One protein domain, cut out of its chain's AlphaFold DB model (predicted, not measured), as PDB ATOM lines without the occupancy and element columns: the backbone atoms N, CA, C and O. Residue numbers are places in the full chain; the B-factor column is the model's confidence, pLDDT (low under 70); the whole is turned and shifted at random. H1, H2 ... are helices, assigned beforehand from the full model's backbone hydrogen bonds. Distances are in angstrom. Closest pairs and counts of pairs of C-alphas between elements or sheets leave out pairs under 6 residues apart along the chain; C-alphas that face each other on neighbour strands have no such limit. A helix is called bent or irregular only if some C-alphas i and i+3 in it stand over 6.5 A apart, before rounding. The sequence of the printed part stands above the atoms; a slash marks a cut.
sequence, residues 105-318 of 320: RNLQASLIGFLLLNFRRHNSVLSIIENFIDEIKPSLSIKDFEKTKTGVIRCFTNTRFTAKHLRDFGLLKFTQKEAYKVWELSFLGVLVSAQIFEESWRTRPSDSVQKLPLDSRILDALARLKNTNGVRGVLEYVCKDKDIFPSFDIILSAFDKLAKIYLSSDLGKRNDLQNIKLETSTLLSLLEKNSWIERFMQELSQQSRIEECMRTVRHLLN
ATOM      1  N   ARG A 105      18.073   2.582   3.865       90.19
ATOM      2  CA  ARG A 105      18.419   3.031   5.222       90.19
ATOM      3  C   ARG A 105      17.831   2.107   6.290       90.19
ATOM      4  O   ARG A 105      18.534   1.754   7.225       90.19
ATOM      5  N   ASN A 106      16.576   1.676   6.125       88.19
ATOM      6  CA  ASN A 106      15.892   0.822   7.102       88.19
ATOM      7  C   ASN A 106      16.519  -0.574   7.227       88.19
ATOM      8  O   ASN A 106      16.367  -1.216   8.264       88.19
ATOM      9  N   LEU A 107      17.211  -1.039   6.183       91.31
ATOM     10  CA  LEU A 107      17.845  -2.355   6.147       91.31
ATOM     11  C   LEU A 107      19.262  -2.362   6.740       91.31
ATOM     12  O   LEU A 107      19.800  -3.438   6.978       91.31
ATOM     13  N   GLN A 108      19.879  -1.200   6.988       93.25
ATOM     14  CA  GLN A 108      21.299  -1.111   7.354       93.25
ATOM     15  C   GLN A 108      21.644  -1.869   8.635       93.25
ATOM     16  O   GLN A 108      22.545  -2.704   8.605       93.25
ATOM     17  N   ALA A 109      20.928  -1.614   9.734       89.94
ATOM     18  CA  ALA A 109      21.216  -2.271  11.009       89.94
ATOM     19  C   ALA A 109      20.962  -3.787  10.941       89.94
ATOM     20  O   ALA A 109      21.753  -4.576  11.451       89.94
ATOM     21  N   SER A 110      19.886  -4.198  10.261       89.19
ATOM     22  CA  SER A 110      19.574  -5.614  10.063       89.19
ATOM     23  C   SER A 110      20.644  -6.311   9.222       89.19
ATOM     24  O   SER A 110      21.046  -7.422   9.552       89.19
ATOM     25  N   LEU A 111      21.149  -5.653   8.173       93.06
ATOM     26  CA  LEU A 111      22.180  -6.213   7.305       93.06
ATOM     27  C   LEU A 111      23.517  -6.375   8.036       93.06
ATOM     28  O   LEU A 111      24.124  -7.435   7.937       93.06
ATOM     29  N   ILE A 112      23.980  -5.375   8.794       91.94
ATOM     30  CA  ILE A 112      25.235  -5.526   9.555       91.94
ATOM     31  C   ILE A 112      25.108  -6.582  10.661       91.94
ATOM     32  O   ILE A 112      26.039  -7.356  10.864       91.94
ATOM     33  N   GLY A 113      23.931  -6.698  11.289       87.88
ATOM     34  CA  GLY A 113      23.626  -7.788  12.215       87.88
ATOM     35  C   GLY A 113      23.704  -9.148  11.531       87.88
ATOM     36  O   GLY A 113      24.435 -10.022  11.983       87.88
ATOM     37  N   PHE A 114      23.031  -9.309  10.390       89.00
ATOM     38  CA  PHE A 114      23.094 -10.529   9.587       89.00
ATOM     39  C   PHE A 114      24.529 -10.893   9.172       89.00
ATOM     40  O   PHE A 114      24.911 -12.063   9.222       89.00
ATOM     41  N   LEU A 115      25.343  -9.911   8.783       90.56
ATOM     42  CA  LEU A 115      26.744 -10.139   8.427       90.56
ATOM     43  C   LEU A 115      27.594 -10.521   9.643       90.56
ATOM     44  O   LEU A 115      28.479 -11.358   9.504       90.56
ATOM     45  N   LEU A 116      27.304  -9.982  10.832       86.69
ATOM     46  CA  LEU A 116      27.945 -10.412  12.078       86.69
ATOM     47  C   LEU A 116      27.587 -11.872  12.404       86.69
ATOM     48  O   LEU A 116      28.469 -12.660  12.738       86.69
ATOM     49  N   LEU A 117      26.314 -12.257  12.235       80.00
ATOM     50  CA  LEU A 117      25.845 -13.641  12.408       80.00
ATOM     51  C   LEU A 117      26.550 -14.622  11.463       80.00
ATOM     52  O   LEU A 117      26.816 -15.769  11.815       80.00
ATOM     53  N   ASN A 118      26.826 -14.172  10.241       81.88
ATOM     54  CA  ASN A 118      27.394 -14.991   9.176       81.88
ATOM     55  C   ASN A 118      28.873 -14.675   8.922       81.88
ATOM     56  O   ASN A 118      29.395 -15.050   7.877       81.88
ATOM     57  N   PHE A 119      29.561 -14.044   9.878       76.56
ATOM     58  CA  PHE A 119      30.925 -13.530   9.714       76.56
ATOM     59  C   PHE A 119      31.949 -14.603   9.297       76.56
ATOM     60  O   PHE A 119      32.973 -14.293   8.702       76.56
ATOM     61  N   ARG A 120      31.652 -15.883   9.560       68.44
ATOM     62  CA  ARG A 120      32.489 -17.046   9.209       68.44
ATOM     63  C   ARG A 120      32.218 -17.637   7.821       68.44
ATOM     64  O   ARG A 120      32.884 -18.588   7.425       68.44
ATOM     65  N   ARG A 121      31.186 -17.172   7.112       70.94
ATOM     66  CA  ARG A 121      30.730 -17.787   5.861       70.94
ATOM     67  C   ARG A 121      31.190 -16.945   4.680       70.94
ATOM     68  O   ARG A 121      30.687 -15.844   4.470       70.94
ATOM     69  N   HIS A 122      32.087 -17.493   3.864       71.44
ATOM     70  CA  HIS A 122      32.455 -16.910   2.571       71.44
ATOM     71  C   HIS A 122      31.348 -17.152   1.539       71.44
ATOM     72  O   HIS A 122      31.499 -17.910   0.581       71.44
ATOM     73  N   ASN A 123      30.201 -16.521   1.768       82.00
ATOM     74  CA  ASN A 123      29.065 -16.574   0.868       82.00
ATOM     75  C   ASN A 123      29.250 -15.562  -0.262       82.00
ATOM     76  O   ASN A 123      29.736 -14.447  -0.055       82.00
ATOM     77  N   SER A 124      28.806 -15.931  -1.463       88.62
ATOM     78  CA  SER A 124      28.713 -14.969  -2.558       88.62
ATOM     79  C   SER A 124      27.747 -13.837  -2.187       88.62
ATOM     80  O   SER A 124      26.804 -14.045  -1.422       88.62
ATOM     81  N   VAL A 125      27.918 -12.646  -2.766       89.62
ATOM     82  CA  VAL A 125      26.980 -11.524  -2.560       89.62
ATOM     83  C   VAL A 125      25.529 -11.925  -2.834       89.62
ATOM     84  O   VAL A 125      24.640 -11.506  -2.102       89.62
ATOM     85  N   LEU A 126      25.278 -12.740  -3.864       90.44
ATOM     86  CA  LEU A 126      23.927 -13.223  -4.161       90.44
ATOM     87  C   LEU A 126      23.382 -14.083  -3.021       90.44
ATOM     88  O   LEU A 126      22.311 -13.779  -2.511       90.44
ATOM     89  N   SER A 127      24.167 -15.051  -2.547       91.88
ATOM     90  CA  SER A 127      23.771 -15.906  -1.428       91.88
ATOM     91  C   SER A 127      23.579 -15.113  -0.131       91.88
ATOM     92  O   SER A 127      22.677 -15.405   0.648       91.88
ATOM     93  N   ILE A 128      24.387 -14.075   0.113       92.44
ATOM     94  CA  ILE A 128      24.192 -13.161   1.248       92.44
ATOM     95  C   ILE A 128      22.845 -12.445   1.130       92.44
ATOM     96  O   ILE A 128      22.116 -12.382   2.112       92.44
ATOM     97  N   ILE A 129      22.513 -11.912  -0.051       94.19
ATOM     98  CA  ILE A 129      21.249 -11.199  -0.281       94.19
ATOM     99  C   ILE A 129      20.055 -12.137  -0.100       94.19
ATOM    100  O   ILE A 129      19.119 -11.767   0.598       94.19
ATOM    101  N   GLU A 130      20.092 -13.326  -0.701       93.56
ATOM    102  CA  GLU A 130      19.016 -14.323  -0.618       93.56
ATOM    103  C   GLU A 130      18.765 -14.731   0.834       93.56
ATOM    104  O   GLU A 130      17.679 -14.497   1.358       93.56
ATOM    105  N   ASN A 131      19.808 -15.199   1.525       93.00
ATOM    106  CA  ASN A 131      19.701 -15.614   2.923       93.00
ATOM    107  C   ASN A 131      19.269 -14.461   3.845       93.00
ATOM    108  O   ASN A 131      18.525 -14.676   4.797       93.00
ATOM    109  N   PHE A 132      19.734 -13.233   3.585       93.50
ATOM    110  CA  PHE A 132      19.313 -12.065   4.355       93.50
ATOM    111  C   PHE A 132      17.829 -11.762   4.148       93.50
ATOM    112  O   PHE A 132      17.119 -11.541   5.125       93.50
ATOM    113  N   ILE A 133      17.365 -11.751   2.894       93.75
ATOM    114  CA  ILE A 133      15.962 -11.491   2.552       93.75
ATOM    115  C   ILE A 133      15.061 -12.555   3.161       93.75
ATOM    116  O   ILE A 133      14.024 -12.191   3.707       93.75
ATOM    117  N   ASP A 134      15.459 -13.826   3.121       90.88
ATOM    118  CA  ASP A 134      14.707 -14.914   3.743       90.88
ATOM    119  C   ASP A 134      14.581 -14.724   5.260       90.88
ATOM    120  O   ASP A 134      13.484 -14.863   5.803       90.88
ATOM    121  N   GLU A 135      15.661 -14.316   5.934       88.12
ATOM    122  CA  GLU A 135      15.662 -14.063   7.381       88.12
ATOM    123  C   GLU A 135      14.725 -12.905   7.766       88.12
ATOM    124  O   GLU A 135      14.005 -12.986   8.763       88.12
ATOM    125  N   ILE A 136      14.701 -11.827   6.970       88.25
ATOM    126  CA  ILE A 136      13.873 -10.641   7.250       88.25
ATOM    127  C   ILE A 136      12.501 -10.673   6.572       88.25
ATOM    128  O   ILE A 136      11.724  -9.732   6.761       88.25
ATOM    129  N   LYS A 137      12.186 -11.714   5.791       87.75
ATOM    130  CA  LYS A 137      10.957 -11.839   4.988       87.75
ATOM    131  C   LYS A 137       9.678 -11.530   5.774       87.75
ATOM    132  O   LYS A 137       8.852 -10.805   5.226       87.75
ATOM    133  N   PRO A 138       9.516 -11.954   7.046       85.94
ATOM    134  CA  PRO A 138       8.328 -11.615   7.839       85.94
ATOM    135  C   PRO A 138       8.135 -10.111   8.091       85.94
ATOM    136  O   PRO A 138       7.033  -9.674   8.396       85.94
ATOM    137  N   SER A 139       9.197  -9.309   7.971       82.31
ATOM    138  CA  SER A 139       9.173  -7.855   8.177       82.31
ATOM    139  C   SER A 139       9.028  -7.036   6.883       82.31
ATOM    140  O   SER A 139       8.930  -5.797   6.950       82.31
ATOM    141  N   LEU A 140       9.066  -7.708   5.726       87.38
ATOM    142  CA  LEU A 140       8.932  -7.127   4.391       87.38
ATOM    143  C   LEU A 140       7.468  -7.139   3.948       87.38
ATOM    144  O   LEU A 140       6.731  -8.080   4.238       87.38
ATOM    145  N   SER A 141       7.055  -6.113   3.210       89.50
ATOM    146  CA  SER A 141       5.729  -6.079   2.590       89.50
ATOM    147  C   SER A 141       5.756  -6.697   1.191       89.50
ATOM    148  O   SER A 141       6.815  -6.877   0.586       89.50
ATOM    149  N   ILE A 142       4.580  -6.958   0.614       87.88
ATOM    150  CA  ILE A 142       4.455  -7.410  -0.784       87.88
ATOM    151  C   ILE A 142       5.133  -6.412  -1.734       87.88
ATOM    152  O   ILE A 142       5.780  -6.800  -2.707       87.88
ATOM    153  N   LYS A 143       5.060  -5.116  -1.421       89.00
ATOM    154  CA  LYS A 143       5.674  -4.064  -2.225       89.00
ATOM    155  C   LYS A 143       7.203  -4.131  -2.228       89.00
ATOM    156  O   LYS A 143       7.831  -3.699  -3.196       89.00
ATOM    157  N   ASP A 144       7.838  -4.718  -1.219       91.44
ATOM    158  CA  ASP A 144       9.281  -4.975  -1.249       91.44
ATOM    159  C   ASP A 144       9.673  -6.036  -2.300       91.44
ATOM    160  O   ASP A 144      10.813  -6.033  -2.769       91.44
ATOM    161  N   PHE A 145       8.734  -6.881  -2.741       92.19
ATOM    162  CA  PHE A 145       8.943  -7.905  -3.772       92.19
ATOM    163  C   PHE A 145       8.572  -7.453  -5.197       92.19
ATOM    164  O   PHE A 145       8.719  -8.215  -6.152       92.19
ATOM    165  N   GLU A 146       8.142  -6.203  -5.381       90.56
ATOM    166  CA  GLU A 146       7.824  -5.669  -6.707       90.56
ATOM    167  C   GLU A 146       9.073  -5.613  -7.609       90.56
ATOM    168  O   GLU A 146      10.153  -5.179  -7.184       90.56
ATOM    169  N   LYS A 147       8.929  -6.013  -8.880       89.69
ATOM    170  CA  LYS A 147       9.981  -5.833  -9.893       89.69
ATOM    171  C   LYS A 147      10.122  -4.346 -10.223       89.69
ATOM    172  O   LYS A 147       9.150  -3.656 -10.514       89.69
ATOM    173  N   THR A 148      11.349  -3.839 -10.198       86.44
ATOM    174  CA  THR A 148      11.655  -2.477 -10.645       86.44
ATOM    175  C   THR A 148      11.533  -2.367 -12.168       86.44
ATOM    176  O   THR A 148      11.408  -3.366 -12.875       86.44
ATOM    177  N   LYS A 149      11.656  -1.146 -12.711       83.25
ATOM    178  CA  LYS A 149      11.698  -0.913 -14.168       83.25
ATOM    179  C   LYS A 149      12.797  -1.710 -14.886       83.25
ATOM    180  O   LYS A 149      12.681  -1.957 -16.077       83.25
ATOM    181  N   THR A 150      13.854  -2.106 -14.174       82.12
ATOM    182  CA  THR A 150      14.952  -2.921 -14.713       82.12
ATOM    183  C   THR A 150      14.728  -4.427 -14.533       82.12
ATOM    184  O   THR A 150      15.622  -5.210 -14.839       82.12
ATOM    185  N   GLY A 151      13.574  -4.846 -14.005       84.25
ATOM    186  CA  GLY A 151      13.202  -6.249 -13.799       84.25
ATOM    187  C   GLY A 151      13.745  -6.889 -12.517       84.25
ATOM    188  O   GLY A 151      13.383  -8.021 -12.210       84.25
ATOM    189  N   VAL A 152      14.575  -6.180 -11.743       88.81
ATOM    190  CA  VAL A 152      15.141  -6.689 -10.481       88.81
ATOM    191  C   VAL A 152      14.133  -6.507  -9.350       88.81
ATOM    192  O   VAL A 152      13.468  -5.478  -9.274       88.81
ATOM    193  N   ILE A 153      14.049  -7.468  -8.434       91.94
ATOM    194  CA  ILE A 153      13.196  -7.359  -7.244       91.94
ATOM    195  C   ILE A 153      13.676  -6.192  -6.358       91.94
ATOM    196  O   ILE A 153      14.879  -6.006  -6.122       91.94
ATOM    197  N   ARG A 154      12.744  -5.367  -5.872       93.62
ATOM    198  CA  ARG A 154      13.052  -4.151  -5.105       93.62
ATOM    199  C   ARG A 154      13.873  -4.430  -3.844       93.62
ATOM    200  O   ARG A 154      14.876  -3.744  -3.643       93.62
ATOM    201  N   CYS A 155      13.536  -5.433  -3.036       94.06
ATOM    202  CA  CYS A 155      14.287  -5.770  -1.820       94.06
ATOM    203  C   CYS A 155      15.739  -6.187  -2.111       94.06
ATOM    204  O   CYS A 155      16.645  -5.780  -1.381       94.06
ATOM    205  N   PHE A 156      16.005  -6.871  -3.230       94.75
ATOM    206  CA  PHE A 156      17.369  -7.172  -3.691       94.75
ATOM    207  C   PHE A 156      18.137  -5.886  -4.014       94.75
ATOM    208  O   PHE A 156      19.285  -5.699  -3.602       94.75
ATOM    209  N   THR A 157      17.485  -4.970  -4.730       93.75
ATOM    210  CA  THR A 157      18.063  -3.673  -5.101       93.75
ATOM    211  C   THR A 157      18.362  -2.823  -3.861       93.75
ATOM    212  O   THR A 157      19.476  -2.321  -3.705       93.75
ATOM    213  N   ASN A 158      17.406  -2.724  -2.934       94.94
ATOM    214  CA  ASN A 158      17.566  -1.981  -1.688       94.94
ATOM    215  C   ASN A 158      18.656  -2.590  -0.805       94.94
ATOM    216  O   ASN A 158      19.454  -1.841  -0.247       94.94
ATOM    217  N   THR A 159      18.777  -3.917  -0.742       95.19
ATOM    218  CA  THR A 159      19.863  -4.596  -0.016       95.19
ATOM    219  C   THR A 159      21.235  -4.256  -0.612       95.19
ATOM    220  O   THR A 159      22.164  -3.915   0.118       95.19
ATOM    221  N   ARG A 160      21.371  -4.230  -1.945       93.75
ATOM    222  CA  ARG A 160      22.616  -3.787  -2.603       93.75
ATOM    223  C   ARG A 160      22.951  -2.327  -2.303       93.75
ATOM    224  O   ARG A 160      24.107  -2.013  -2.016       93.75
ATOM    225  N   PHE A 161      21.962  -1.432  -2.332       93.06
ATOM    226  CA  PHE A 161      22.168  -0.034  -1.940       93.06
ATOM    227  C   PHE A 161      22.528   0.108  -0.461       93.06
ATOM    228  O   PHE A 161      23.381   0.924  -0.121       93.06
ATOM    229  N   THR A 162      21.949  -0.727   0.397       94.38
ATOM    230  CA  THR A 162      22.275  -0.806   1.825       94.38
ATOM    231  C   THR A 162      23.749  -1.141   2.015       94.38
ATOM    232  O   THR A 162      24.468  -0.371   2.646       94.38
ATOM    233  N   ALA A 163      24.230  -2.224   1.397       93.31
ATOM    234  CA  ALA A 163      25.636  -2.620   1.459       93.31
ATOM    235  C   ALA A 163      26.570  -1.535   0.907       93.31
ATOM    236  O   ALA A 163      27.605  -1.239   1.501       93.31
ATOM    237  N   LYS A 164      26.189  -0.890  -0.204       90.38
ATOM    238  CA  LYS A 164      26.943   0.244  -0.748       90.38
ATOM    239  C   LYS A 164      27.046   1.384   0.268       90.38
ATOM    240  O   LYS A 164      28.144   1.872   0.495       90.38
ATOM    241  N   HIS A 165      25.939   1.792   0.890       89.31
ATOM    242  CA  HIS A 165      25.955   2.859   1.893       89.31
ATOM    243  C   HIS A 165      26.819   2.479   3.095       89.31
ATOM    244  O   HIS A 165      27.672   3.259   3.494       89.31
ATOM    245  N   LEU A 166      26.664   1.269   3.631       91.31
ATOM    246  CA  LEU A 166      27.484   0.788   4.744       91.31
ATOM    247  C   LEU A 166      28.979   0.804   4.401       91.31
ATOM    248  O   LEU A 166      29.791   1.185   5.237       91.31
ATOM    249  N   ARG A 167      29.346   0.446   3.167       88.12
ATOM    250  CA  ARG A 167      30.729   0.519   2.680       88.12
ATOM    251  C   ARG A 167      31.226   1.953   2.524       88.12
ATOM    252  O   ARG A 167      32.352   2.237   2.910       88.12
ATOM    253  N   ASP A 168      30.397   2.851   1.998       83.81
ATOM    254  CA  ASP A 168      30.727   4.278   1.880       83.81
ATOM    255  C   ASP A 168      31.041   4.898   3.257       83.81
ATOM    256  O   ASP A 168      31.861   5.806   3.354       83.81
ATOM    257  N   PHE A 169      30.421   4.377   4.319       83.88
ATOM    258  CA  PHE A 169      30.685   4.740   5.716       83.88
ATOM    259  C   PHE A 169      31.608   3.752   6.439       83.88
ATOM    260  O   PHE A 169      31.725   3.762   7.663       83.88
ATOM    261  N   GLY A 170      32.282   2.878   5.695       84.25
ATOM    262  CA  GLY A 170      33.351   2.071   6.251       84.25
ATOM    263  C   GLY A 170      32.926   1.004   7.260       84.25
ATOM    264  O   GLY A 170      33.750   0.481   8.002       84.25
ATOM    265  N   LEU A 171      31.642   0.658   7.305       88.81
ATOM    266  CA  LEU A 171      31.115  -0.442   8.116       88.81
ATOM    267  C   LEU A 171      31.314  -1.795   7.420       88.81
ATOM    268  O   LEU A 171      31.346  -2.831   8.076       88.81
ATOM    269  N   LEU A 172      31.488  -1.790   6.098       89.19
ATOM    270  CA  LEU A 172      31.932  -2.952   5.330       89.19
ATOM    271  C   LEU A 172      33.344  -2.717   4.805       89.19
ATOM    272  O   LEU A 172      33.685  -1.582   4.462       89.19
ATOM    273  N   LYS A 173      34.131  -3.789   4.681       83.31
ATOM    274  CA  LYS A 173      35.469  -3.720   4.083       83.31
ATOM    275  C   LYS A 173      35.411  -3.194   2.645       83.31
ATOM    276  O   LYS A 173      34.475  -3.485   1.885       83.31
ATOM    277  N   PHE A 174      36.445  -2.449   2.255       71.38
ATOM    278  CA  PHE A 174      36.638  -1.973   0.885       71.38
ATOM    279  C   PHE A 174      37.762  -2.756   0.203       71.38
ATOM    280  O   PHE A 174      38.882  -2.281   0.044       71.38
ATOM    281  N   THR A 175      37.472  -3.970  -0.247       62.16
ATOM    282  CA  THR A 175      38.411  -4.733  -1.071       62.16
ATOM    283  C   THR A 175      37.997  -4.578  -2.535       62.16
ATOM    284  O   THR A 175      37.037  -5.193  -2.990       62.16
ATOM    285  N   GLN A 176      38.690  -3.739  -3.325       53.12
ATOM    286  CA  GLN A 176      38.367  -3.563  -4.761       53.12
ATOM    287  C   GLN A 176      38.345  -4.898  -5.535       53.12
ATOM    288  O   GLN A 176      37.593  -5.038  -6.496       53.12
ATOM    289  N   LYS A 177      39.120  -5.898  -5.086       52.88
ATOM    290  CA  LYS A 177      39.137  -7.265  -5.639       52.88
ATOM    291  C   LYS A 177      37.900  -8.119  -5.288       52.88
ATOM    292  O   LYS A 177      37.668  -9.123  -5.962       52.88
ATOM    293  N   GLU A 178      37.100  -7.743  -4.286       54.50
ATOM    294  CA  GLU A 178      36.064  -8.601  -3.672       54.50
ATOM    295  C   GLU A 178      34.744  -7.888  -3.336       54.50
ATOM    296  O   GLU A 178      33.773  -8.571  -3.027       54.50
ATOM    297  N   ALA A 179      34.639  -6.559  -3.457       54.34
ATOM    298  CA  ALA A 179      33.441  -5.788  -3.087       54.34
ATOM    299  C   ALA A 179      32.138  -6.251  -3.782       54.34
ATOM    300  O   ALA A 179      31.033  -5.953  -3.314       54.34
ATOM    301  N   TYR A 180      32.274  -6.976  -4.897       61.03
ATOM    302  CA  TYR A 180      31.183  -7.584  -5.662       61.03
ATOM    303  C   TYR A 180      31.069  -9.106  -5.488       61.03
ATOM    304  O   TYR A 180      30.104  -9.697  -5.964       61.03
ATOM    305  N   LYS A 181      32.041  -9.738  -4.822       74.88
ATOM    306  CA  LYS A 181      32.109 -11.187  -4.602       74.88
ATOM    307  C   LYS A 181      31.610 -11.574  -3.220       74.88
ATOM    308  O   LYS A 181      30.807 -12.495  -3.136       74.88
ATOM    309  N   VAL A 182      32.011 -10.839  -2.182       83.69
ATOM    310  CA  VAL A 182      31.636 -11.091  -0.782       83.69
ATOM    311  C   VAL A 182      31.384  -9.755  -0.075       83.69
ATOM    312  O   VAL A 182      31.981  -8.733  -0.419       83.69
ATOM    313  N   TRP A 183      30.473  -9.739   0.898       89.38
ATOM    314  CA  TRP A 183      30.320  -8.619   1.827       89.38
ATOM    315  C   TRP A 183      30.808  -9.036   3.206       89.38
ATOM    316  O   TRP A 183      30.276  -9.972   3.790       89.38
ATOM    317  N   GLU A 184      31.795  -8.313   3.726       87.25
ATOM    318  CA  GLU A 184      32.362  -8.547   5.051       87.25
ATOM    319  C   GLU A 184      32.309  -7.267   5.878       87.25
ATOM    320  O   GLU A 184      32.520  -6.165   5.354       87.25
ATOM    321  N   LEU A 185      32.053  -7.416   7.178       88.44
ATOM    322  CA  LEU A 185      32.170  -6.312   8.121       88.44
ATOM    323  C   LEU A 185      33.632  -5.871   8.223       88.44
ATOM    324  O   LEU A 185      34.544  -6.697   8.317       88.44
ATOM    325  N   SER A 186      33.848  -4.558   8.242       85.50
ATOM    326  CA  SER A 186      35.120  -4.003   8.706       85.50
ATOM    327  C   SER A 186      35.228  -4.169  10.226       85.50
ATOM    328  O   SER A 186      34.250  -4.505  10.899       85.50
ATOM    329  N   PHE A 187      36.395  -3.874  10.798       82.25
ATOM    330  CA  PHE A 187      36.549  -3.836  12.256       82.25
ATOM    331  C   PHE A 187      35.550  -2.861  12.912       82.25
ATOM    332  O   PHE A 187      34.885  -3.206  13.887       82.25
ATOM    333  N   LEU A 188      35.360  -1.674  12.320       84.00
ATOM    334  CA  LEU A 188      34.336  -0.723  12.759       84.00
ATOM    335  C   LEU A 188      32.925  -1.320  12.644       84.00
ATOM    336  O   LEU A 188      32.125  -1.181  13.564       84.00
ATOM    337  N   GLY A 189      32.631  -2.008  11.538       88.81
ATOM    338  CA  GLY A 189      31.360  -2.693  11.325       88.81
ATOM    339  C   GLY A 189      31.056  -3.741  12.389       88.81
ATOM    340  O   GLY A 189      29.922  -3.816  12.854       88.81
ATOM    341  N   VAL A 190      32.063  -4.507  12.814       86.00
ATOM    342  CA  VAL A 190      31.941  -5.472  13.915       86.00
ATOM    343  C   VAL A 190      31.581  -4.765  15.215       86.00
ATOM    344  O   VAL A 190      30.595  -5.146  15.843       86.00
ATOM    345  N   LEU A 191      32.327  -3.727  15.604       83.12
ATOM    346  CA  LEU A 191      32.081  -3.024  16.867       83.12
ATOM    347  C   LEU A 191      30.711  -2.349  16.892       83.12
ATOM    348  O   LEU A 191      29.978  -2.477  17.866       83.12
ATOM    349  N   VAL A 192      30.338  -1.673  15.803       86.81
ATOM    350  CA  VAL A 192      29.020  -1.040  15.670       86.81
ATOM    351  C   VAL A 192      27.908  -2.084  15.728       86.81
ATOM    352  O   VAL A 192      26.908  -1.868  16.406       86.81
ATOM    353  N   SER A 193      28.078  -3.228  15.061       87.81
ATOM    354  CA  SER A 193      27.084  -4.304  15.102       87.81
ATOM    355  C   SER A 193      26.954  -4.871  16.513       87.81
ATOM    356  O   SER A 193      25.851  -4.913  17.045       87.81
ATOM    357  N   ALA A 194      28.064  -5.229  17.161       83.19
ATOM    358  CA  ALA A 194      28.053  -5.699  18.544       83.19
ATOM    359  C   ALA A 194      27.361  -4.686  19.476       83.19
ATOM    360  O   ALA A 194      26.499  -5.066  20.265       83.19
ATOM    361  N   GLN A 195      27.640  -3.392  19.289       82.38
ATOM    362  CA  GLN A 195      27.024  -2.306  20.050       82.38
ATOM    363  C   GLN A 195      25.507  -2.188  19.864       82.38
ATOM    364  O   GLN A 195      24.791  -1.900  20.820       82.38
ATOM    365  N   ILE A 196      24.998  -2.388  18.648       82.94
ATOM    366  CA  ILE A 196      23.555  -2.324  18.370       82.94
ATOM    367  C   ILE A 196      22.810  -3.492  19.022       82.94
ATOM    368  O   ILE A 196      21.646  -3.345  19.400       82.94
ATOM    369  N   PHE A 197      23.459  -4.652  19.119       74.69
ATOM    370  CA  PHE A 197      22.798  -5.911  19.449       74.69
ATOM    371  C   PHE A 197      23.048  -6.419  20.876       74.69
ATOM    372  O   PHE A 197      22.467  -7.437  21.252       74.69
ATOM    373  N   GLU A 198      23.825  -5.711  21.696       72.00
ATOM    374  CA  GLU A 198      23.908  -5.986  23.131       72.00
ATOM    375  C   GLU A 198      22.654  -5.483  23.875       72.00
ATOM    376  O   GLU A 198      22.266  -4.314  23.796       72.00
ATOM    377  N   GLU A 199      22.009  -6.373  24.635       57.03
ATOM    378  CA  GLU A 199      20.783  -6.088  25.400       57.03
ATOM    379  C   GLU A 199      20.951  -4.992  26.462       57.03
ATOM    380  O   GLU A 199      20.011  -4.231  26.701       57.03
ATOM    381  N   SER A 200      22.145  -4.865  27.047       52.28
ATOM    382  CA  SER A 200      22.469  -3.880  28.089       52.28
ATOM    383  C   SER A 200      22.476  -2.430  27.571       52.28
ATOM    384  O   SER A 200      22.406  -1.481  28.355       52.28
ATOM    385  N   TRP A 201      22.532  -2.238  26.246       50.09
ATOM    386  CA  TRP A 201      22.751  -0.937  25.610       50.09
ATOM    387  C   TRP A 201      21.527  -0.350  24.910       50.09
ATOM    388  O   TRP A 201      21.633   0.726  24.312       50.09
ATOM    389  N   ARG A 202      20.360  -0.994  25.043       53.38
ATOM    390  CA  ARG A 202      19.057  -0.539  24.527       53.38
ATOM    391  C   ARG A 202      18.555   0.725  25.243       53.38
ATOM    392  O   ARG A 202      17.549   0.703  25.944       53.38
ATOM    393  N   THR A 203      19.230   1.852  25.068       48.06
ATOM    394  CA  THR A 203      18.668   3.172  25.382       48.06
ATOM    395  C   THR A 203      18.067   3.793  24.128       48.06
ATOM    396  O   THR A 203      18.488   3.489  23.009       48.06
ATOM    397  N   ARG A 204      17.027   4.618  24.323       45.19
ATOM    398  CA  ARG A 204      16.284   5.274  23.238       45.19
ATOM    399  C   ARG A 204      17.248   6.007  22.293       45.19
ATOM    400  O   ARG A 204      18.180   6.640  22.797       45.19
ATOM    401  N   PRO A 205      17.018   5.945  20.969       49.81
ATOM    402  CA  PRO A 205      17.779   6.734  20.014       49.81
ATOM    403  C   PRO A 205      17.781   8.205  20.410       49.81
ATOM    404  O   PRO A 205      16.743   8.729  20.819       49.81
ATOM    405  N   SER A 206      18.930   8.869  20.311       49.25
ATOM    406  CA  SER A 206      18.978  10.316  20.511       49.25
ATOM    407  C   SER A 206      18.362  10.995  19.287       49.25
ATOM    408  O   SER A 206      18.838  10.803  18.168       49.25
ATOM    409  N   ASP A 207      17.340  11.833  19.477       45.19
ATOM    410  CA  ASP A 207      16.627  12.538  18.393       45.19
ATOM    411  C   ASP A 207      17.505  13.536  17.597       45.19
ATOM    412  O   ASP A 207      17.044  14.186  16.659       45.19
ATOM    413  N   SER A 208      18.788  13.682  17.937       47.47
ATOM    414  CA  SER A 208      19.606  14.842  17.570       47.47
ATOM    415  C   SER A 208      20.575  14.672  16.390       47.47
ATOM    416  O   SER A 208      21.299  15.620  16.084       47.47
ATOM    417  N   VAL A 209      20.597  13.548  15.661       51.78
ATOM    418  CA  VAL A 209      21.532  13.379  14.522       51.78
ATOM    419  C   VAL A 209      20.856  12.752  13.295       51.78
ATOM    420  O   VAL A 209      21.098  11.604  12.949       51.78
ATOM    421  N   GLN A 210      20.016  13.499  12.569       56.44
ATOM    422  CA  GLN A 210      19.495  13.066  11.253       56.44
ATOM    423  C   GLN A 210      20.128  13.812  10.065       56.44
ATOM    424  O   GLN A 210      19.441  14.177   9.118       56.44
ATOM    425  N   LYS A 211      21.447  14.045  10.081       67.38
ATOM    426  CA  LYS A 211      22.144  14.654   8.925       67.38
ATOM    427  C   LYS A 211      22.733  13.626   7.955       67.38
ATOM    428  O   LYS A 211      22.870  13.909   6.769       67.38
ATOM    429  N   LEU A 212      23.031  12.414   8.430       74.12
ATOM    430  CA  LEU A 212      23.645  11.361   7.622       74.12
ATOM    431  C   LEU A 212      22.609  10.340   7.120       74.12
ATOM    432  O   LEU A 212      21.667  10.011   7.846       74.12
ATOM    433  N   PRO A 213      22.800   9.757   5.919       83.31
ATOM    434  CA  PRO A 213      21.966   8.678   5.383       83.31
ATOM    435  C   PRO A 213      22.265   7.315   6.050       83.31
ATOM    436  O   PRO A 213      22.316   6.276   5.382       83.31
ATOM    437  N   LEU A 214      22.466   7.329   7.370       85.31
ATOM    438  CA  LEU A 214      22.689   6.169   8.225       85.31
ATOM    439  C   LEU A 214      21.483   5.929   9.139       85.31
ATOM    440  O   LEU A 214      20.809   6.872   9.563       85.31
ATOM    441  N   ASP A 215      21.176   4.666   9.418       86.81
ATOM    442  CA  ASP A 215      20.191   4.257  10.423       86.81
ATOM    443  C   ASP A 215      20.539   4.875  11.789       86.81
ATOM    444  O   ASP A 215      21.713   4.961  12.156       86.81
ATOM    445  N   SER A 216      19.531   5.328  12.539       83.00
ATOM    446  CA  SER A 216      19.754   5.991  13.831       83.00
ATOM    447  C   SER A 216      20.499   5.093  14.815       83.00
ATOM    448  O   SER A 216      21.405   5.570  15.485       83.00
ATOM    449  N   ARG A 217      20.233   3.781  14.809       84.56
ATOM    450  CA  ARG A 217      20.920   2.811  15.679       84.56
ATOM    451  C   ARG A 217      22.420   2.753  15.398       84.56
ATOM    452  O   ARG A 217      23.216   2.600  16.317       84.56
ATOM    453  N   ILE A 218      22.808   2.899  14.130       86.81
ATOM    454  CA  ILE A 218      24.217   2.968  13.724       86.81
ATOM    455  C   ILE A 218      24.849   4.259  14.240       86.81
ATOM    456  O   ILE A 218      25.956   4.225  14.770       86.81
ATOM    457  N   LEU A 219      24.151   5.388  14.113       83.44
ATOM    458  CA  LEU A 219      24.642   6.676  14.602       83.44
ATOM    459  C   LEU A 219      24.794   6.685  16.128       83.44
ATOM    460  O   LEU A 219      25.827   7.124  16.627       83.44
ATOM    461  N   ASP A 220      23.822   6.137  16.858       80.88
ATOM    462  CA  ASP A 220      23.879   6.004  18.315       80.88
ATOM    463  C   ASP A 220      25.040   5.103  18.757       80.88
ATOM    464  O   ASP A 220      25.749   5.423  19.715       80.88
ATOM    465  N   ALA A 221      25.265   3.990  18.051       83.81
ATOM    466  CA  ALA A 221      26.390   3.099  18.312       83.81
ATOM    467  C   ALA A 221      27.737   3.797  18.066       83.81
ATOM    468  O   ALA A 221      28.623   3.747  18.918       83.81
ATOM    469  N   LEU A 222      27.876   4.522  16.952       81.62
ATOM    470  CA  LEU A 222      29.067   5.325  16.655       81.62
ATOM    471  C   LEU A 222      29.312   6.409  17.715       81.62
ATOM    472  O   LEU A 222      30.453   6.622  18.120       81.62
ATOM    473  N   ALA A 223      28.253   7.059  18.207       78.31
ATOM    474  CA  ALA A 223      28.348   8.062  19.268       78.31
ATOM    475  C   ALA A 223      28.951   7.502  20.564       78.31
ATOM    476  O   ALA A 223      29.711   8.191  21.246       78.31
ATOM    477  N   ARG A 224      28.646   6.246  20.899       77.06
ATOM    478  CA  ARG A 224      29.150   5.577  22.111       77.06
ATOM    479  C   ARG A 224      30.577   5.075  21.965       77.06
ATOM    480  O   ARG A 224      31.318   5.059  22.942       77.06
ATOM    481  N   LEU A 225      30.989   4.762  20.741       76.81
ATOM    482  CA  LEU A 225      32.365   4.401  20.398       76.81
ATOM    483  C   LEU A 225      33.314   5.613  20.331       76.81
ATOM    484  O   LEU A 225      34.476   5.459  19.962       76.81
ATOM    485  N   LYS A 226      32.854   6.820  20.701       69.62
ATOM    486  CA  LYS A 226      33.646   8.060  20.642       69.62
ATOM    487  C   LYS A 226      34.876   8.059  21.549       69.62
ATOM    488  O   LYS A 226      35.806   8.818  21.301       69.62
ATOM    489  N   ASN A 227      34.885   7.263  22.614       66.06
ATOM    490  CA  ASN A 227      35.987   7.242  23.569       66.06
ATOM    491  C   ASN A 227      36.497   5.824  23.842       66.06
ATOM    492  O   ASN A 227      35.847   4.820  23.550       66.06
ATOM    493  N   THR A 228      37.676   5.775  24.458       67.69
ATOM    494  CA  THR A 228      38.397   4.549  24.796       67.69
ATOM    495  C   THR A 228      37.605   3.567  25.636       67.69
ATOM    496  O   THR A 228      37.702   2.365  25.408       67.69
ATOM    497  N   ASN A 229      36.799   4.062  26.571       71.62
ATOM    498  CA  ASN A 229      36.004   3.203  27.439       71.62
ATOM    499  C   ASN A 229      34.871   2.531  26.658       71.62
ATOM    500  O   ASN A 229      34.601   1.357  26.885       71.62
ATOM    501  N   GLY A 230      34.264   3.240  25.701       74.38
ATOM    502  CA  GLY A 230      33.262   2.678  24.797       74.38
ATOM    503  C   GLY A 230      33.837   1.562  23.927       74.38
ATOM    504  O   GLY A 230      33.329   0.446  23.944       74.38
ATOM    505  N   VAL A 231      34.947   1.827  23.229       75.25
ATOM    506  CA  VAL A 231      35.613   0.819  22.380       75.25
ATOM    507  C   VAL A 231      36.069  -0.388  23.204       75.25
ATOM    508  O   VAL A 231      35.836  -1.527  22.801       75.25
ATOM    509  N   ARG A 232      36.676  -0.154  24.375       75.12
ATOM    510  CA  ARG A 232      37.099  -1.225  25.283       75.12
ATOM    511  C   ARG A 232      35.913  -2.056  25.764       75.12
ATOM    512  O   ARG A 232      36.008  -3.272  25.716       75.12
ATOM    513  N   GLY A 233      34.812  -1.426  26.172       76.12
ATOM    514  CA  GLY A 233      33.616  -2.133  26.635       76.12
ATOM    515  C   GLY A 233      33.059  -3.090  25.579       76.12
ATOM    516  O   GLY A 233      32.798  -4.249  25.885       76.12
ATOM    517  N   VAL A 234      32.979  -2.651  24.316       77.06
ATOM    518  CA  VAL A 234      32.582  -3.534  23.202       77.06
ATOM    519  C   VAL A 234      33.571  -4.662  22.989       77.06
ATOM    520  O   VAL A 234      33.167  -5.807  22.807       77.06
ATOM    521  N   LEU A 235      34.868  -4.372  23.022       74.19
ATOM    522  CA  LEU A 235      35.882  -5.399  22.828       74.19
ATOM    523  C   LEU A 235      35.891  -6.435  23.954       74.19
ATOM    524  O   LEU A 235      36.008  -7.617  23.659       74.19
ATOM    525  N   GLU A 236      35.721  -6.024  25.209       74.06
ATOM    526  CA  GLU A 236      35.598  -6.922  26.367       74.06
ATOM    527  C   GLU A 236      34.319  -7.763  26.315       74.06
ATOM    528  O   GLU A 236      34.310  -8.918  26.739       74.06
ATOM    529  N   TYR A 237      33.233  -7.207  25.780       73.75
ATOM    530  CA  TYR A 237      32.002  -7.958  25.565       73.75
ATOM    531  C   TYR A 237      32.172  -9.022  24.469       73.75
ATOM    532  O   TYR A 237      31.785 -10.183  24.643       73.75
ATOM    533  N   VAL A 238      32.794  -8.635  23.353       70.88
ATOM    534  CA  VAL A 238      32.987  -9.486  22.175       70.88
ATOM    535  C   VAL A 238      34.096 -10.532  22.388       70.88
ATOM    536  O   VAL A 238      33.982 -11.642  21.867       70.88
ATOM    537  N   CYS A 239      35.141 -10.220  23.161       67.69
ATOM    538  CA  CYS A 239      36.329 -11.063  23.338       67.69
ATOM    539  C   CYS A 239      36.453 -11.580  24.769       67.69
ATOM    540  O   CYS A 239      36.509 -10.807  25.720       67.69
ATOM    541  N   LYS A 240      36.580 -12.903  24.926       57.72
ATOM    542  CA  LYS A 240      36.806 -13.520  26.246       57.72
ATOM    543  C   LYS A 240      38.205 -13.290  26.822       57.72
ATOM    544  O   LYS A 240      38.367 -13.408  28.034       57.72
ATOM    545  N   ASP A 241      39.192 -13.007  25.976       60.06
ATOM    546  CA  ASP A 241      40.598 -13.008  26.369       60.06
ATOM    547  C   ASP A 241      41.143 -11.578  26.460       60.06
ATOM    548  O   ASP A 241      41.222 -10.858  25.462       60.06
ATOM    549  N   LYS A 242      41.470 -11.146  27.683       57.31
ATOM    550  CA  LYS A 242      41.954  -9.784  27.970       57.31
ATOM    551  C   LYS A 242      43.400  -9.571  27.517       57.31
ATOM    552  O   LYS A 242      43.846  -8.430  27.424       57.31
ATOM    553  N   ASP A 243      44.101 -10.654  27.197       55.69
ATOM    554  CA  ASP A 243      45.510 -10.631  26.814       55.69
ATOM    555  C   ASP A 243      45.718 -10.353  25.313       55.69
ATOM    556  O   ASP A 243      46.843 -10.118  24.872       55.69
ATOM    557  N   ILE A 244      44.638 -10.273  24.520       56.41
ATOM    558  CA  ILE A 244      44.685  -9.902  23.091       56.41
ATOM    559  C   ILE A 244      44.974  -8.397  22.906       56.41
ATOM    560  O   ILE A 244      45.097  -7.930  21.781       56.41
ATOM    561  N   PHE A 245      45.126  -7.603  23.970       57.44
ATOM    562  CA  PHE A 245      45.076  -6.138  23.911       57.44
ATOM    563  C   PHE A 245      46.425  -5.411  24.143       57.44
ATOM    564  O   PHE A 245      46.578  -4.720  25.156       57.44
ATOM    565  N   PRO A 246      47.421  -5.479  23.232       54.78
ATOM    566  CA  PRO A 246      48.553  -4.558  23.275       54.78
ATOM    567  C   PRO A 246      48.091  -3.122  22.956       54.78
ATOM    568  O   PRO A 246      47.040  -2.916  22.348       54.78
ATOM    569  N   SER A 247      48.873  -2.129  23.403       57.31
ATOM    570  CA  SER A 247      48.517  -0.700  23.509       57.31
ATOM    571  C   SER A 247      47.574  -0.190  22.408       57.31
ATOM    572  O   SER A 247      47.959   0.017  21.255       57.31
ATOM    573  N   PHE A 248      46.331   0.063  22.806       64.38
ATOM    574  CA  PHE A 248      45.230   0.483  21.949       64.38
ATOM    575  C   PHE A 248      45.368   1.885  21.340       64.38
ATOM    576  O   PHE A 248      44.513   2.285  20.558       64.38
ATOM    577  N   ASP A 249      46.403   2.650  21.676       66.69
ATOM    578  CA  ASP A 249      46.461   4.094  21.421       66.69
ATOM    579  C   ASP A 249      46.283   4.468  19.942       66.69
ATOM    580  O   ASP A 249      45.605   5.445  19.624       66.69
ATOM    581  N   ILE A 250      46.807   3.651  19.021       67.19
ATOM    582  CA  ILE A 250      46.652   3.862  17.572       67.19
ATOM    583  C   ILE A 250      45.198   3.649  17.133       67.19
ATOM    584  O   ILE A 250      44.650   4.454  16.377       67.19
ATOM    585  N   ILE A 251      44.557   2.586  17.623       66.81
ATOM    586  CA  ILE A 251      43.162   2.258  17.305       66.81
ATOM    587  C   ILE A 251      42.254   3.319  17.916       66.81
ATOM    588  O   ILE A 251      41.414   3.885  17.231       66.81
ATOM    589  N   LEU A 252      42.481   3.670  19.174       68.56
ATOM    590  CA  LEU A 252      41.725   4.693  19.887       68.56
ATOM    591  C   LEU A 252      41.830   6.055  19.218       68.56
ATOM    592  O   LEU A 252      40.814   6.717  19.035       68.56
ATOM    593  N   SER A 253      43.030   6.448  18.786       69.75
ATOM    594  CA  SER A 253      43.222   7.681  18.024       69.75
ATOM    595  C   SER A 253      42.471   7.644  16.690       69.75
ATOM    596  O   SER A 253      41.879   8.646  16.289       69.75
ATOM    597  N   ALA A 254      42.443   6.497  16.006       70.44
ATOM    598  CA  ALA A 254      41.674   6.341  14.777       70.44
ATOM    599  C   ALA A 254      40.155   6.392  15.021       70.44
ATOM    600  O   ALA A 254      39.442   7.030  14.251       70.44
ATOM    601  N   PHE A 255      39.657   5.786  16.103       70.44
ATOM    602  CA  PHE A 255      38.240   5.817  16.479       70.44
ATOM    603  C   PHE A 255      37.790   7.197  16.955       70.44
ATOM    604  O   PHE A 255      36.723   7.645  16.549       70.44
ATOM    605  N   ASP A 256      38.608   7.908  17.729       70.88
ATOM    606  CA  ASP A 256      38.335   9.294  18.119       70.88
ATOM    607  C   ASP A 256      38.265  10.205  16.881       70.88
ATOM    608  O   ASP A 256      37.348  11.018  16.750       70.88
ATOM    609  N   LYS A 257      39.164  10.010  15.903       74.00
ATOM    610  CA  LYS A 257      39.092  10.700  14.602       74.00
ATOM    611  C   LYS A 257      37.810  10.356  13.843       74.00
ATOM    612  O   LYS A 257      37.114  11.270  13.409       74.00
ATOM    613  N   LEU A 258      37.457   9.075  13.725       72.00
ATOM    614  CA  LEU A 258      36.226   8.640  13.053       72.00
ATOM    615  C   LEU A 258      34.979   9.210  13.736       72.00
ATOM    616  O   LEU A 258      34.115   9.775  13.073       72.00
ATOM    617  N   ALA A 259      34.893   9.129  15.061       68.12
ATOM    618  CA  ALA A 259      33.766   9.657  15.813       68.12
ATOM    619  C   ALA A 259      33.653  11.181  15.669       68.12
ATOM    620  O   ALA A 259      32.548  11.694  15.525       68.12
ATOM    621  N   LYS A 260      34.770  11.918  15.636       72.06
ATOM    622  CA  LYS A 260      34.761  13.358  15.334       72.06
ATOM    623  C   LYS A 260      34.236  13.649  13.928       72.06
ATOM    624  O   LYS A 260      33.442  14.572  13.783       72.06
ATOM    625  N   ILE A 261      34.616  12.849  12.931       73.50
ATOM    626  CA  ILE A 261      34.110  12.977  11.557       73.50
ATOM    627  C   ILE A 261      32.591  12.765  11.535       73.50
ATOM    628  O   ILE A 261      31.876  13.628  11.038       73.50
ATOM    629  N   TYR A 262      32.093  11.678  12.135       69.81
ATOM    630  CA  TYR A 262      30.669  11.313  12.146       69.81
ATOM    631  C   TYR A 262      29.770  12.210  13.001       69.81
ATOM    632  O   TYR A 262      28.589  12.361  12.695       69.81
ATOM    633  N   LEU A 263      30.309  12.770  14.084       67.94
ATOM    634  CA  LEU A 263      29.563  13.567  15.064       67.94
ATOM    635  C   LEU A 263      29.799  15.070  14.903       67.94
ATOM    636  O   LEU A 263      29.316  15.852  15.724       67.94
ATOM    637  N   SER A 264      30.557  15.489  13.887       66.75
ATOM    638  CA  SER A 264      30.720  16.907  13.590       66.75
ATOM    639  C   SER A 264      29.363  17.524  13.232       66.75
ATOM    640  O   SER A 264      28.534  16.946  12.529       66.75
ATOM    641  N   SER A 265      29.084  18.707  13.772       52.09
ATOM    642  CA  SER A 265      27.773  19.357  13.671       52.09
ATOM    643  C   SER A 265      27.445  19.883  12.268       52.09
ATOM    644  O   SER A 265      26.286  20.215  12.011       52.09
ATOM    645  N   ASP A 266      28.411  19.907  11.346       55.78
ATOM    646  CA  ASP A 266      28.309  20.576  10.041       55.78
ATOM    647  C   ASP A 266      27.979  19.656   8.853       55.78
ATOM    648  O   ASP A 266      27.908  20.121   7.721       55.78
ATOM    649  N   LEU A 267      27.668  18.375   9.088       58.25
ATOM    650  CA  LEU A 267      27.565  17.314   8.062       58.25
ATOM    651  C   LEU A 267      26.347  17.368   7.111       58.25
ATOM    652  O   LEU A 267      25.834  16.337   6.683       58.25
ATOM    653  N   GLY A 268      25.852  18.557   6.777       54.62
ATOM    654  CA  GLY A 268      24.691  18.743   5.905       54.62
ATOM    655  C   GLY A 268      25.010  18.962   4.421       54.62
ATOM    656  O   GLY A 268      24.092  18.871   3.604       54.62
ATOM    657  N   LYS A 269      26.256  19.280   4.033       60.81
ATOM    658  CA  LYS A 269      26.575  19.650   2.641       60.81
ATOM    659  C   LYS A 269      27.138  18.469   1.846       60.81
ATOM    660  O   LYS A 269      27.833  17.597   2.360       60.81
ATOM    661  N   ARG A 270      26.864  18.456   0.536       57.28
ATOM    662  CA  ARG A 270      27.281  17.384  -0.391       57.28
ATOM    663  C   ARG A 270      28.805  17.193  -0.454       57.28
ATOM    664  O   ARG A 270      29.251  16.056  -0.590       57.28
ATOM    665  N   ASN A 271      29.574  18.277  -0.329       60.81
ATOM    666  CA  ASN A 271      31.040  18.232  -0.276       60.81
ATOM    667  C   ASN A 271      31.531  17.577   1.025       60.81
ATOM    668  O   ASN A 271      32.437  16.750   0.984       60.81
ATOM    669  N   ASP A 272      30.862  17.843   2.147       70.75
ATOM    670  CA  ASP A 272      31.206  17.253   3.445       70.75
ATOM    671  C   ASP A 272      30.974  15.738   3.427       70.75
ATOM    672  O   ASP A 272      31.805  14.976   3.906       70.75
ATOM    673  N   LEU A 273      29.904  15.271   2.771       72.69
ATOM    674  CA  LEU A 273      29.633  13.839   2.632       72.69
ATOM    675  C   LEU A 273      30.708  13.106   1.814       72.69
ATOM    676  O   LEU A 273      31.052  11.972   2.139       72.69
ATOM    677  N   GLN A 274      31.227  13.713   0.743       74.81
ATOM    678  CA  GLN A 274      32.323  13.117  -0.030       74.81
ATOM    679  C   GLN A 274      33.620  13.068   0.784       74.81
ATOM    680  O   GLN A 274      34.300  12.040   0.764       74.81
ATOM    681  N   ASN A 275      33.908  14.123   1.547       74.75
ATOM    682  CA  ASN A 275      35.069  14.177   2.432       74.75
ATOM    683  C   ASN A 275      34.981  13.121   3.541       74.75
ATOM    684  O   ASN A 275      35.935  12.373   3.727       74.75
ATOM    685  N   ILE A 276      33.816  12.952   4.182       73.38
ATOM    686  CA  ILE A 276      33.585  11.883   5.170       73.38
ATOM    687  C   ILE A 276      33.904  10.512   4.577       73.38
ATOM    688  O   ILE A 276      34.610   9.723   5.203       73.38
ATOM    689  N   LYS A 277      33.387  10.211   3.377       76.19
ATOM    690  CA  LYS A 277      33.620   8.915   2.721       76.19
ATOM    691  C   LYS A 277      35.109   8.687   2.467       76.19
ATOM    692  O   LYS A 277      35.615   7.597   2.726       76.19
ATOM    693  N   LEU A 278      35.812   9.716   1.992       77.25
ATOM    694  CA  LEU A 278      37.243   9.650   1.703       77.25
ATOM    695  C   LEU A 278      38.082   9.467   2.976       77.25
ATOM    696  O   LEU A 278      38.931   8.576   3.032       77.25
ATOM    697  N   GLU A 279      37.832  10.275   4.004       75.44
ATOM    698  CA  GLU A 279      38.554  10.214   5.279       75.44
ATOM    699  C   GLU A 279      38.296   8.894   6.006       75.44
ATOM    700  O   GLU A 279      39.239   8.244   6.461       75.44
ATOM    701  N   THR A 280      37.041   8.438   6.029       72.88
ATOM    702  CA  THR A 280      36.660   7.142   6.605       72.88
ATOM    703  C   THR A 280      37.352   5.997   5.871       72.88
ATOM    704  O   THR A 280      37.968   5.143   6.508       72.88
ATOM    705  N   SER A 281      37.317   5.990   4.533       72.69
ATOM    706  CA  SER A 281      37.989   4.961   3.731       72.69
ATOM    707  C   SER A 281      39.502   4.951   3.958       72.69
ATOM    708  O   SER A 281      40.114   3.883   3.967       72.69
ATOM    709  N   THR A 282      40.115   6.121   4.144       75.75
ATOM    710  CA  THR A 282      41.558   6.247   4.378       75.75
ATOM    711  C   THR A 282      41.938   5.721   5.761       75.75
ATOM    712  O   THR A 282      42.845   4.897   5.880       75.75
ATOM    713  N   LEU A 283      41.213   6.141   6.802       72.56
ATOM    714  CA  LEU A 283      41.428   5.693   8.180       72.56
ATOM    715  C   LEU A 283      41.220   4.184   8.323       72.56
ATOM    716  O   LEU A 283      42.016   3.513   8.976       72.56
ATOM    717  N   LEU A 284      40.200   3.630   7.672       72.12
ATOM    718  CA  LEU A 284      39.961   2.192   7.701       72.12
ATOM    719  C   LEU A 284      40.995   1.407   6.916       72.12
ATOM    720  O   LEU A 284      41.418   0.367   7.398       72.12
ATOM    721  N   SER A 285      41.478   1.912   5.777       74.00
ATOM    722  CA  SER A 285      42.584   1.251   5.077       74.00
ATOM    723  C   SER A 285      43.846   1.183   5.942       74.00
ATOM    724  O   SER A 285      44.581   0.200   5.879       74.00
ATOM    725  N   LEU A 286      44.099   2.205   6.768       73.94
ATOM    726  CA  LEU A 286      45.212   2.199   7.722       73.94
ATOM    727  C   LEU A 286      44.994   1.180   8.845       73.94
ATOM    728  O   LEU A 286      45.930   0.472   9.210       73.94
ATOM    729  N   LEU A 287      43.769   1.083   9.364       71.56
ATOM    730  CA  LEU A 287      43.405   0.109  10.393       71.56
ATOM    731  C   LEU A 287      43.449  -1.332   9.862       71.56
ATOM    732  O   LEU A 287      44.033  -2.201  10.494       71.56
ATOM    733  N   GLU A 288      42.909  -1.596   8.676       71.94
ATOM    734  CA  GLU A 288      42.876  -2.935   8.073       71.94
ATOM    735  C   GLU A 288      44.267  -3.464   7.698       71.94
ATOM    736  O   GLU A 288      44.467  -4.672   7.669       71.94
ATOM    737  N   LYS A 289      45.249  -2.584   7.455       75.62
ATOM    738  CA  LYS A 289      46.657  -2.973   7.238       75.62
ATOM    739  C   LYS A 289      47.396  -3.331   8.528       75.62
ATOM    740  O   LYS A 289      48.548  -3.756   8.469       75.62
ATOM    741  N   ASN A 290      46.779  -3.123   9.688       76.00
ATOM    742  CA  ASN A 290      47.375  -3.485  10.960       76.00
ATOM    743  C   ASN A 290      47.231  -4.999  11.182       76.00
ATOM    744  O   ASN A 290      46.118  -5.512  11.300       76.00
ATOM    745  N   SER A 291      48.361  -5.703  11.283       75.00
ATOM    746  CA  SER A 291      48.412  -7.160  11.478       75.00
ATOM    747  C   SER A 291      47.669  -7.629  12.730       75.00
ATOM    748  O   SER A 291      47.148  -8.742  12.761       75.00
ATOM    749  N   TRP A 292      47.564  -6.776  13.752       73.00
ATOM    750  CA  TRP A 292      46.761  -7.068  14.933       73.00
ATOM    751  C   TRP A 292      45.262  -7.075  14.623       73.00
ATOM    752  O   TRP A 292      44.564  -7.959  15.102       73.00
ATOM    753  N   ILE A 293      44.758  -6.143  13.804       75.38
ATOM    754  CA  ILE A 293      43.335  -6.112  13.421       75.38
ATOM    755  C   ILE A 293      42.997  -7.343  12.587       75.38
ATOM    756  O   ILE A 293      41.956  -7.959  12.794       75.38
ATOM    757  N   GLU A 294      43.883  -7.741  11.678       76.38
ATOM    758  CA  GLU A 294      43.706  -8.975  10.917       76.38
ATOM    759  C   GLU A 294      43.654 -10.203  11.835       76.38
ATOM    760  O   GLU A 294      42.708 -10.989  11.756       76.38
ATOM    761  N   ARG A 295      44.607 -10.321  12.767       74.81
ATOM    762  CA  ARG A 295      44.631 -11.394  13.766       74.81
ATOM    763  C   ARG A 295      43.385 -11.386  14.650       74.81
ATOM    764  O   ARG A 295      42.780 -12.432  14.849       74.81
ATOM    765  N   PHE A 296      42.959 -10.217  15.118       75.69
ATOM    766  CA  PHE A 296      41.727 -10.046  15.878       75.69
ATOM    767  C   PHE A 296      40.521 -10.544  15.084       75.69
ATOM    768  O   PHE A 296      39.712 -11.296  15.608       75.69
ATOM    769  N   MET A 297      40.394 -10.159  13.812       77.06
ATOM    770  CA  MET A 297      39.272 -10.581  12.971       77.06
ATOM    771  C   MET A 297      39.290 -12.100  12.739       77.06
ATOM    772  O   MET A 297      38.230 -12.726  12.722       77.06
ATOM    773  N   GLN A 298      40.474 -12.710  12.634       76.19
ATOM    774  CA  GLN A 298      40.632 -14.165  12.576       76.19
ATOM    775  C   GLN A 298      40.236 -14.841  13.900       76.19
ATOM    776  O   GLN A 298      39.447 -15.782  13.885       76.19
ATOM    777  N   GLU A 299      40.709 -14.355  15.047       72.81
ATOM    778  CA  GLU A 299      40.378 -14.906  16.370       72.81
ATOM    779  C   GLU A 299      38.891 -14.719  16.707       72.81
ATOM    780  O   GLU A 299      38.224 -15.636  17.193       72.81
ATOM    781  N   LEU A 300      38.326 -13.563  16.361       71.38
ATOM    782  CA  LEU A 300      36.902 -13.271  16.465       71.38
ATOM    783  C   LEU A 300      36.077 -14.272  15.649       71.38
ATOM    784  O   LEU A 300      35.086 -14.814  16.143       71.38
ATOM    785  N   SER A 301      36.523 -14.593  14.431       68.62
ATOM    786  CA  SER A 301      35.897 -15.632  13.610       68.62
ATOM    787  C   SER A 301      35.961 -17.031  14.239       68.62
ATOM    788  O   SER A 301      35.258 -17.918  13.776       68.62
ATOM    789  N   GLN A 302      36.738 -17.244  15.303       68.44
ATOM    790  CA  GLN A 302      36.844 -18.517  16.019       68.44
ATOM    791  C   GLN A 302      36.080 -18.519  17.358       68.44
ATOM    792  O   GLN A 302      35.691 -19.586  17.836       68.44
ATOM    793  N   GLN A 303      35.739 -17.358  17.931       65.50
ATOM    794  CA  GLN A 303      35.097 -17.261  19.254       65.50
ATOM    795  C   GLN A 303      33.613 -17.677  19.280       65.50
ATOM    796  O   GLN A 303      32.808 -17.251  18.451       65.50
ATOM    797  N   SER A 304      33.228 -18.458  20.297       53.53
ATOM    798  CA  SER A 304      31.868 -18.994  20.491       53.53
ATOM    799  C   SER A 304      30.836 -17.954  20.946       53.53
ATOM    800  O   SER A 304      29.641 -18.198  20.859       53.53
ATOM    801  N   ARG A 305      31.256 -16.787  21.455       58.88
ATOM    802  CA  ARG A 305      30.332 -15.775  21.996       58.88
ATOM    803  C   ARG A 305      29.648 -14.916  20.940       58.88
ATOM    804  O   ARG A 305      28.594 -14.358  21.233       58.88
ATOM    805  N   ILE A 306      30.160 -14.905  19.703       58.75
ATOM    806  CA  ILE A 306      29.356 -14.432  18.573       58.75
ATOM    807  C   ILE A 306      28.048 -15.213  18.576       58.75
ATOM    808  O   ILE A 306      27.024 -14.559  18.536       58.75
ATOM    809  N   GLU A 307      28.055 -16.548  18.745       57.78
ATOM    810  CA  GLU A 307      26.849 -17.410  18.772       57.78
ATOM    811  C   GLU A 307      25.856 -17.058  19.891       57.78
ATOM    812  O   GLU A 307      24.649 -17.224  19.726       57.78
ATOM    813  N   GLU A 308      26.338 -16.537  21.019       57.56
ATOM    814  CA  GLU A 308      25.492 -16.058  22.118       57.56
ATOM    815  C   GLU A 308      24.854 -14.711  21.754       57.56
ATOM    816  O   GLU A 308      23.629 -14.578  21.785       57.56
ATOM    817  N   CYS A 309      25.662 -13.773  21.248       52.09
ATOM    818  CA  CYS A 309      25.183 -12.548  20.605       52.09
ATOM    819  C   CYS A 309      24.212 -12.863  19.444       52.09
ATOM    820  O   CYS A 309      23.243 -12.137  19.217       52.09
ATOM    821  N   MET A 310      24.421 -13.989  18.742       53.31
ATOM    822  CA  MET A 310      23.611 -14.433  17.610       53.31
ATOM    823  C   MET A 310      22.177 -14.787  18.015       53.31
ATOM    824  O   MET A 310      21.271 -14.650  17.188       53.31
ATOM    825  N   ARG A 311      21.936 -15.227  19.260       57.44
ATOM    826  CA  ARG A 311      20.581 -15.552  19.743       57.44
ATOM    827  C   ARG A 311      19.725 -14.297  19.909       57.44
ATOM    828  O   ARG A 311      18.596 -14.269  19.426       57.44
ATOM    829  N   THR A 312      20.279 -13.242  20.503       54.91
ATOM    830  CA  THR A 312      19.594 -11.951  20.679       54.91
ATOM    831  C   THR A 312      19.317 -11.260  19.339       54.91
ATOM    832  O   THR A 312      18.231 -10.716  19.133       54.91
ATOM    833  N   VAL A 313      20.258 -11.319  18.390       53.44
ATOM    834  CA  VAL A 313      20.095 -10.718  17.051       53.44
ATOM    835  C   VAL A 313      18.958 -11.385  16.271       53.44
ATOM    836  O   VAL A 313      18.161 -10.678  15.659       53.44
ATOM    837  N   ARG A 314      18.828 -12.720  16.312       60.03
ATOM    838  CA  ARG A 314      17.740 -13.435  15.610       60.03
ATOM    839  C   ARG A 314      16.350 -13.009  16.087       60.03
ATOM    840  O   ARG A 314      15.468 -12.814  15.259       60.03
ATOM    841  N   HIS A 315      16.172 -12.778  17.389       59.91
ATOM    842  CA  HIS A 315      14.916 -12.242  17.929       59.91
ATOM    843  C   HIS A 315      14.607 -10.815  17.451       59.91
ATOM    844  O   HIS A 315      13.443 -10.449  17.325       59.91
ATOM    845  N   LEU A 316      15.629 -10.004  17.163       53.59
ATOM    846  CA  LEU A 316      15.463  -8.625  16.689       53.59
ATOM    847  C   LEU A 316      15.297  -8.519  15.167       53.59
ATOM    848  O   LEU A 316      14.655  -7.583  14.690       53.59
ATOM    849  N   LEU A 317      15.866  -9.455  14.402       53.53
ATOM    850  CA  LEU A 317      15.624  -9.582  12.960       53.53
ATOM    851  C   LEU A 317      14.220 -10.127  12.668       53.53
ATOM    852  O   LEU A 317      13.665  -9.836  11.609       53.53
ATOM    853  N   ASN A 318      13.645 -10.871  13.616       55.31
ATOM    854  CA  ASN A 318      12.340 -11.503  13.491       55.31
ATOM    855  C   ASN A 318      11.537 -11.363  14.803       55.31
ATOM    856  O   ASN A 318      11.385 -12.344  15.541       55.31
TER     857      ASN A 318
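AT A GLANCE: This is residues 105 to 318 of the 320 residues of an uncharacterized protein of candidate division KSB1 bacterium (UniProt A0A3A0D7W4). What would one see first? A compact helical body has H5 and H1 crossing in its middle; the longest helix, H9, folds with H8 into a hairpin on one side, while H2, H3 and part of H4 make the opposite end. H6 and H7 pack on H5, H11 packs on both H1 and H5, and H10 follows H9. How large and of what class is it? The printed part has 214 residues with eleven named helices, H1 to H11 in chain order, and no named strand: all helix, mostly crossed. It is compact, with a radius of gyration of the C-alphas of 16.9 A and a rounded outline of 52 by 42 by 38 A.

IN THESE COORDINATES: Where is the longest helix? H9, residues 270 to 288, runs 27.0 A from C-alpha 270 at (27.281, 17.384, -0.391). What comes before it? H1 is residues 105 to 117, from C-alpha 105 at (18.419, 3.031, 5.222), H2 125 to 139, 21.1 A, H3 142 to 145 and H4 154 to 168, 20.8 A. H5 is residues 187 to 197, H6 216 to 224, H7 228 to 238 and H8 249 to 263, 20.4 A. H1 and H2 are irregular: C-alphas 106 and 109 are 7.3 A apart, and C-alphas 135 and 138 are 7.7 A apart. What comes after it? H10 is residues 291 to 300, and H11, residues 305 to 317, ends with C-alpha 317 at (15.624, -9.582, 12.960).

HOW THE PARTS SIT: What does H9 touch? H9 and H8 form a helical hairpin, opposite ways at a shallow tilt of 17 degrees, with the closest C-alphas, of Ile 261 and Ile 276, 6.5 A apart. With residues 259 to 263 alone H8 touches H6, closest at the C-alphas of Leu 222 and Ala 259, 6.4 A. What surrounds the hub, H5? It touches H6 (Val 192 to Ala 221, 5.6 A), H7 (Leu 191 to Val 234, 6.4 A), H1 (Gly 113 to Ser 193, 5.7 A) and H11 (Phe 197 to Val 313, 6.0 A), each the closest C-alphas; H10 touches no helix but is near H5. What lies beyond H1? H1 touches H4 about perpendicular at 77 degrees, closest at the C-alphas of Gln 108 and Thr 162, 5.6 A. H4 touches H2 at Ile 129 and Phe 156, C-alphas 6.5 A, and H3 at Asp 144 and Cys 155, C-alphas 5.1 A. How do the backbones hold? Every O i to N i+4 pair is within hydrogen-bond range in H4 to H10; in H1 it is 7 of 9, in H2 9 of 11 and in H11 8 of 9, and H3 is too short for one.

THE WHOLE: How far does it reach? The two C-alphas farthest apart, of Lys 149 and Asp 243, are 54.0 A apart, and the printed part has no cut. Which links are long? H4 to H5 and H5 to H6, 18 residues each. Where is confidence low? The mean pLDDT of the printed part is 75.1; 67 residues are under 70, among them residues 199 to 211, 239 to 253 and 301 to 318.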